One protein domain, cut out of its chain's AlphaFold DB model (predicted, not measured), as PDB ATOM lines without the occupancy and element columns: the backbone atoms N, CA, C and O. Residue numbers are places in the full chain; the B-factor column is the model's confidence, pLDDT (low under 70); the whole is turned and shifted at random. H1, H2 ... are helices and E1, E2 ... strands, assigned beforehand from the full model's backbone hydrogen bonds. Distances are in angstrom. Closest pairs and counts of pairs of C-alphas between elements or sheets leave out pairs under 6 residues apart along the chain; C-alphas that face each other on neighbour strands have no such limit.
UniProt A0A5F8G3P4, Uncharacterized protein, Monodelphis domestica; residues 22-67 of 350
ATOM      1  N   GLU A  22      83.158  -1.873  15.571       90.38
ATOM      2  CA  GLU A  22      82.202  -1.960  16.674       90.38
ATOM      3  C   GLU A  22      82.232  -0.711  17.576       90.38
ATOM      4  O   GLU A  22      81.192  -0.108  17.836       90.38
ATOM      5  N   VAL A  23      83.425  -0.262  17.983       91.75
ATOM      6  CA  VAL A  23      83.621   0.961  18.782       91.75
ATOM      7  C   VAL A  23      83.192   2.192  17.985       91.75
ATOM      8  O   VAL A  23      82.429   3.015  18.493       91.75
ATOM      9  N   ALA A  24      83.616   2.294  16.723       90.94
ATOM     10  CA  ALA A  24      83.249   3.397  15.838       90.94
ATOM     11  C   ALA A  24      81.730   3.450  15.576       90.94
ATOM     12  O   ALA A  24      81.137   4.531  15.605       90.94
ATOM     13  N   PHE A  25      81.079   2.298  15.381       92.81
ATOM     14  CA  PHE A  25      79.633   2.205  15.173       92.81
ATOM     15  C   PHE A  25      78.837   2.560  16.435       92.81
ATOM     16  O   PHE A  25      77.900   3.353  16.353       92.81
ATOM     17  N   LEU A  26      79.221   2.044  17.609       94.69
ATOM     18  CA  LEU A  26      78.570   2.384  18.882       94.69
ATOM     19  C   LEU A  26      78.683   3.885  19.189       94.69
ATOM     20  O   LEU A  26      77.694   4.518  19.557       94.69
ATOM     21  N   LYS A  27      79.862   4.467  18.959       94.62
ATOM     22  CA  LYS A  27      80.152   5.903  19.086       94.62
ATOM     23  C   LYS A  27      79.321   6.742  18.105       94.62
ATOM     24  O   LYS A  27      78.741   7.751  18.497       94.62
ATOM     25  N   ALA A  28      79.174   6.300  16.854       93.62
ATOM     26  CA  ALA A  28      78.296   6.944  15.874       93.62
ATOM     27  C   ALA A  28      76.805   6.843  16.255       93.62
ATOM     28  O   ALA A  28      76.076   7.827  16.129       93.62
ATOM     29  N   ALA A  29      76.351   5.696  16.768       94.19
ATOM     30  CA  ALA A  29      74.976   5.499  17.228       94.19
ATOM     31  C   ALA A  29      74.642   6.351  18.467       94.19
ATOM     32  O   ALA A  29      73.550   6.914  18.544       94.19
ATOM     33  N   GLN A  30      75.591   6.503  19.400       95.62
ATOM     34  CA  GLN A  30      75.481   7.430  20.531       95.62
ATOM     35  C   GLN A  30      75.395   8.882  20.048       95.62
ATOM     36  O   GLN A  30      74.442   9.570  20.395       95.62
ATOM     37  N   ASN A  31      76.298   9.319  19.162       95.44
ATOM     38  CA  ASN A  31      76.260  10.667  18.583       95.44
ATOM     39  C   ASN A  31      74.934  10.960  17.852       95.44
ATOM     40  O   ASN A  31      74.384  12.052  17.988       95.44
ATOM     41  N   LEU A  32      74.399   9.995  17.094       91.88
ATOM     42  CA  LEU A  32      73.100  10.130  16.425       91.88
ATOM     43  C   LEU A  32      71.948  10.240  17.429       91.88
ATOM     44  O   LEU A  32      71.067  11.079  17.242       91.88
ATOM     45  N   LYS A  33      71.962   9.444  18.505       93.56
ATOM     46  CA  LYS A  33      70.973   9.553  19.583       93.56
ATOM     47  C   LYS A  33      71.043  10.926  20.258       93.56
ATOM     48  O   LYS A  33      70.022  11.593  20.371       93.56
ATOM     49  N   ASP A  34      72.240  11.383  20.605       94.94
ATOM     50  CA  ASP A  34      72.485  12.694  21.211       94.94
ATOM     51  C   ASP A  34      72.070  13.868  20.311       94.94
ATOM     52  O   ASP A  34      71.864  14.973  20.816       94.94
ATOM     53  N   VAL A  35      71.969  13.675  18.994       92.94
ATOM     54  CA  VAL A  35      71.375  14.653  18.069       92.94
ATOM     55  C   VAL A  35      69.851  14.536  18.065       92.94
ATOM     56  O   VAL A  35      69.176  15.549  18.230       92.94
ATOM     57  N   VAL A  36      69.300  13.323  17.931       90.00
ATOM     58  CA  VAL A  36      67.846  13.076  17.894       90.00
ATOM     59  C   VAL A  36      67.150  13.529  19.179       90.00
ATOM     60  O   VAL A  36      66.129  14.208  19.095       90.00
ATOM     61  N   ASP A  37      67.729  13.255  20.349       90.06
ATOM     62  CA  ASP A  37      67.194  13.663  21.657       90.06
ATOM     63  C   ASP A  37      67.221  15.199  21.864       90.06
ATOM     64  O   ASP A  37      66.607  15.708  22.803       90.06
ATOM     65  N   LYS A  38      67.904  15.954  20.985       92.44
ATOM     66  CA  LYS A  38      67.927  17.431  20.958       92.44
ATOM     67  C   LYS A  38      67.023  18.039  19.877       92.44
ATOM     68  O   LYS A  38      66.869  19.259  19.849       92.44
ATOM     69  N   LEU A  39      66.436  17.237  18.985       87.38
ATOM     70  CA  LEU A  39      65.496  17.738  17.979       87.38
ATOM     71  C   LEU A  39      64.158  18.087  18.639       87.38
ATOM     72  O   LEU A  39      63.596  17.304  19.406       87.38
ATOM     73  N   SER A  40      63.598  19.246  18.292       83.94
ATOM     74  CA  SER A  40      62.219  19.574  18.645       83.94
ATOM     75  C   SER A  40      61.272  18.569  17.991       83.94
ATOM     76  O   SER A  40      61.280  18.416  16.767       83.94
ATOM     77  N   LYS A  41      60.430  17.909  18.791       84.69
ATOM     78  CA  LYS A  41      59.359  17.051  18.273       84.69
ATOM     79  C   LYS A  41      58.456  17.868  17.339       84.69
ATOM     80  O   LYS A  41      58.011  18.946  17.726       84.69
ATOM     81  N   ALA A  42      58.175  17.341  16.147       85.50
ATOM     82  CA  ALA A  42      57.249  17.977  15.214       85.50
ATOM     83  C   ALA A  42      55.852  18.169  15.853       85.50
ATOM     84  O   ALA A  42      55.443  17.331  16.674       85.50
ATOM     85  N   PRO A  43      55.121  19.246  15.501       87.50
ATOM     86  CA  PRO A  43      53.720  19.419  15.872       87.50
ATOM     87  C   PRO A  43      52.855  18.229  15.433       87.50
ATOM     88  O   PRO A  43      53.218  17.437  14.562       87.50
ATOM     89  N   ALA A  44      51.692  18.092  16.071       88.62
ATOM     90  CA  ALA A  44      50.688  17.134  15.631       88.62
ATOM     91  C   ALA A  44      50.046  17.603  14.315       88.62
ATOM     92  O   ALA A  44      49.945  18.799  14.063       88.62
ATOM     93  N   CYS A  45      49.572  16.658  13.505       89.31
ATOM     94  CA  CYS A  45      48.765  16.969  12.330       89.31
ATOM     95  C   CYS A  45      47.438  17.614  12.742       89.31
ATOM     96  O   CYS A  45      46.682  17.024  13.519       89.31
ATOM     97  N   GLU A  46      47.144  18.791  12.200       88.06
ATOM     98  CA  GLU A  46      45.941  19.556  12.527       88.06
ATOM     99  C   GLU A  46      44.813  19.220  11.531       88.06
ATOM    100  O   GLU A  46      44.956  19.501  10.341       88.06
ATOM    101  N   PRO A  47      43.705  18.583  11.955       84.38
ATOM    102  CA  PRO A  47      42.573  18.306  11.068       84.38
ATOM    103  C   PRO A  47      41.850  19.609  10.658       84.38
ATOM    104  O   PRO A  47      41.916  20.593  11.395       84.38
ATOM    105  N   PRO A  48      41.105  19.629   9.532       82.25
ATOM    106  CA  PRO A  48      40.610  18.462   8.792       82.25
ATOM    107  C   PRO A  48      41.381  18.096   7.512       82.25
ATOM    108  O   PRO A  48      41.108  17.038   6.951       82.25
ATOM    109  N   CYS A  49      42.283  18.948   7.025       85.50
ATOM    110  CA  CYS A  49      42.796  18.896   5.653       85.50
ATOM    111  C   CYS A  49      44.192  19.527   5.513       85.50
ATOM    112  O   CYS A  49      44.707  20.140   6.448       85.50
ATOM    113  N   GLY A  50      44.746  19.432   4.305       81.88
ATOM    114  CA  GLY A  50      45.911  20.176   3.842       81.88
ATOM    115  C   GLY A  50      47.253  19.537   4.198       81.88
ATOM    116  O   GLY A  50      47.420  18.867   5.219       81.88
ATOM    117  N   PHE A  51      48.238  19.760   3.331       83.44
ATOM    118  CA  PHE A  51      49.610  19.322   3.555       83.44
ATOM    119  C   PHE A  51      50.327  20.205   4.587       83.44
ATOM    120  O   PHE A  51      50.328  21.429   4.480       83.44
ATOM    121  N   GLN A  52      51.008  19.581   5.551       86.75
ATOM    122  CA  GLN A  52      51.651  20.261   6.682       86.75
ATOM    123  C   GLN A  52      53.133  19.869   6.775       86.75
ATOM    124  O   GLN A  52      53.490  18.925   7.479       86.75
ATOM    125  N   GLU A  53      54.011  20.599   6.073       83.56
ATOM    126  CA  GLU A  53      55.455  20.284   6.012       83.56
ATOM    127  C   GLU A  53      56.117  20.276   7.400       83.56
ATOM    128  O   GLU A  53      56.973  19.442   7.680       83.56
ATOM    129  N   VAL A  54      55.674  21.165   8.295       85.31
ATOM    130  CA  VAL A  54      56.170  21.261   9.679       85.31
ATOM    131  C   VAL A  54      55.803  20.051  10.544       85.31
ATOM    132  O   VAL A  54      56.524  19.750  11.491       85.31
ATOM    133  N   SER A  55      54.723  19.339  10.211       87.50
ATOM    134  CA  SER A  55      54.205  18.175  10.949       87.50
ATOM    135  C   SER A  55      54.744  16.838  10.408       87.50
ATOM    136  O   SER A  55      54.379  15.768  10.900       87.50
ATOM    137  N   ARG A  56      55.619  16.878   9.391       88.19
ATOM    138  CA  ARG A  56      56.264  15.716   8.762       88.19
ATOM    139  C   ARG A  56      57.144  14.951   9.757       88.19
ATOM    140  O   ARG A  56      58.014  15.522  10.413       88.19
ATOM    141  N   LEU A  57      56.980  13.628   9.817       89.75
ATOM    142  CA  LEU A  57      57.722  12.741  10.722       89.75
ATOM    143  C   LEU A  57      58.632  11.778   9.955       89.75
ATOM    144  O   LEU A  57      58.217  11.170   8.971       89.75
ATOM    145  N   PHE A  58      59.862  11.570  10.432       89.31
ATOM    146  CA  PHE A  58      60.745  10.524   9.906       89.31
ATOM    147  C   PHE A  58      60.592   9.225  10.707       89.31
ATOM    148  O   PHE A  58      60.862   9.175  11.907       89.31
ATOM    149  N   HIS A  59      60.171   8.149  10.043       89.06
ATOM    150  CA  HIS A  59      59.915   6.861  10.682       89.06
ATOM    151  C   HIS A  59      61.121   5.927  10.538       89.06
ATOM    152  O   HIS A  59      61.222   5.166   9.575       89.06
ATOM    153  N   CYS A  60      62.000   5.911  11.545       89.25
ATOM    154  CA  CYS A  60      63.248   5.132  11.540       89.25
ATOM    155  C   CYS A  60      63.071   3.625  11.256       89.25
ATOM    156  O   CYS A  60      63.980   2.999  10.730       89.25
ATOM    157  N   LYS A  61      61.901   3.036  11.558       92.94
ATOM    158  CA  LYS A  61      61.591   1.619  11.256       92.94
ATOM    159  C   LYS A  61      61.415   1.308   9.763       92.94
ATOM    160  O   LYS A  61      61.469   0.143   9.392       92.94
ATOM    161  N   VAL A  62      61.150   2.319   8.935       92.19
ATOM    162  CA  VAL A  62      60.915   2.189   7.483       92.19
ATOM    163  C   VAL A  62      61.793   3.140   6.660       92.19
ATOM    164  O   VAL A  62      61.591   3.263   5.459       92.19
ATOM    165  N   CYS A  63      62.748   3.819   7.308       92.44
ATOM    166  CA  CYS A  63      63.704   4.762   6.715       92.44
ATOM    167  C   CYS A  63      63.082   5.830   5.791       92.44
ATOM    168  O   CYS A  63      63.723   6.272   4.840       92.44
ATOM    169  N   ALA A  64      61.849   6.256   6.076       90.94
ATOM    170  CA  ALA A  64      61.083   7.169   5.231       90.94
ATOM    171  C   ALA A  64      60.439   8.302   6.038       90.94
ATOM    172  O   ALA A  64      59.998   8.104   7.176       90.94
ATOM    173  N   ALA A  65      60.335   9.475   5.415       89.50
ATOM    174  CA  ALA A  65      59.444  10.532   5.875       89.50
ATOM    175  C   ALA A  65      57.976  10.143   5.625       89.50
ATOM    176  O   ALA A  65      57.660   9.429   4.669       89.50
ATOM    177  N   ARG A  66      57.077  10.615   6.487       88.44
ATOM    178  CA  ARG A  66      55.626  10.557   6.309       88.44
ATOM    179  C   ARG A  66      55.023  11.917   6.619       88.44
ATOM    180  O   ARG A  66      55.362  12.542   7.622       88.44
ATOM    181  N   ASP A  67      54.122  12.327   5.743       90.12
ATOM    182  CA  ASP A  67      53.282  13.504   5.904       90.12
ATOM    183  C   ASP A  67      51.981  13.150   6.628       90.12
ATOM    184  O   ASP A  67      51.667  11.976   6.861       90.12
TER     185      ASP A  67
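Overview. This is residues 22 to 67 of the 350 residues of an uncharacterized protein of Monodelphis domestica (UniProt A0A5F8G3P4). A free helix, H1, forms one end of a rod; a long loop, residues 37 to 56, runs to the other end and folds back into a small two-stranded hairpin, E1 and E2. The 46 printed residues hold H1, E1 and E2 in that order, with sheet order E1 - E2, antiparallel; the class is mixed, with under half of the residues in named elements. The whole is only just extended, close to loose: radius of gyration of the C-alphas 14.4 A, spans 47 by 21 by 11 A.

Arrangement. H1, residues 22 to 36, stands free, with every O i to N i+4 pair within hydrogen-bond range. E1, residues 57 to 59, and E2, residues 64 to 66, form a hairpin, antiparallel at 141 degrees. C-alphas 58 and 65 face each other at 4.2 A; N 66 and O 57, 2.8 A, are within hydrogen-bond range. H1 and E2 are apart.

Along the chain. H1 measures 20.8 A from C-alpha 22 at (82.202, -1.960, 16.674). E1 measures 6.3 A; E2, 6.5 A, ends at C-alpha 66 (55.626, 10.557, 6.309).

Size, cuts and confidence. The farthest C-alphas, Val 23 and Pro 48, are 47.5 A apart. The link H1 to E1 is long. The printed part has no cut, and no printed residue is under 70 in pLDDT.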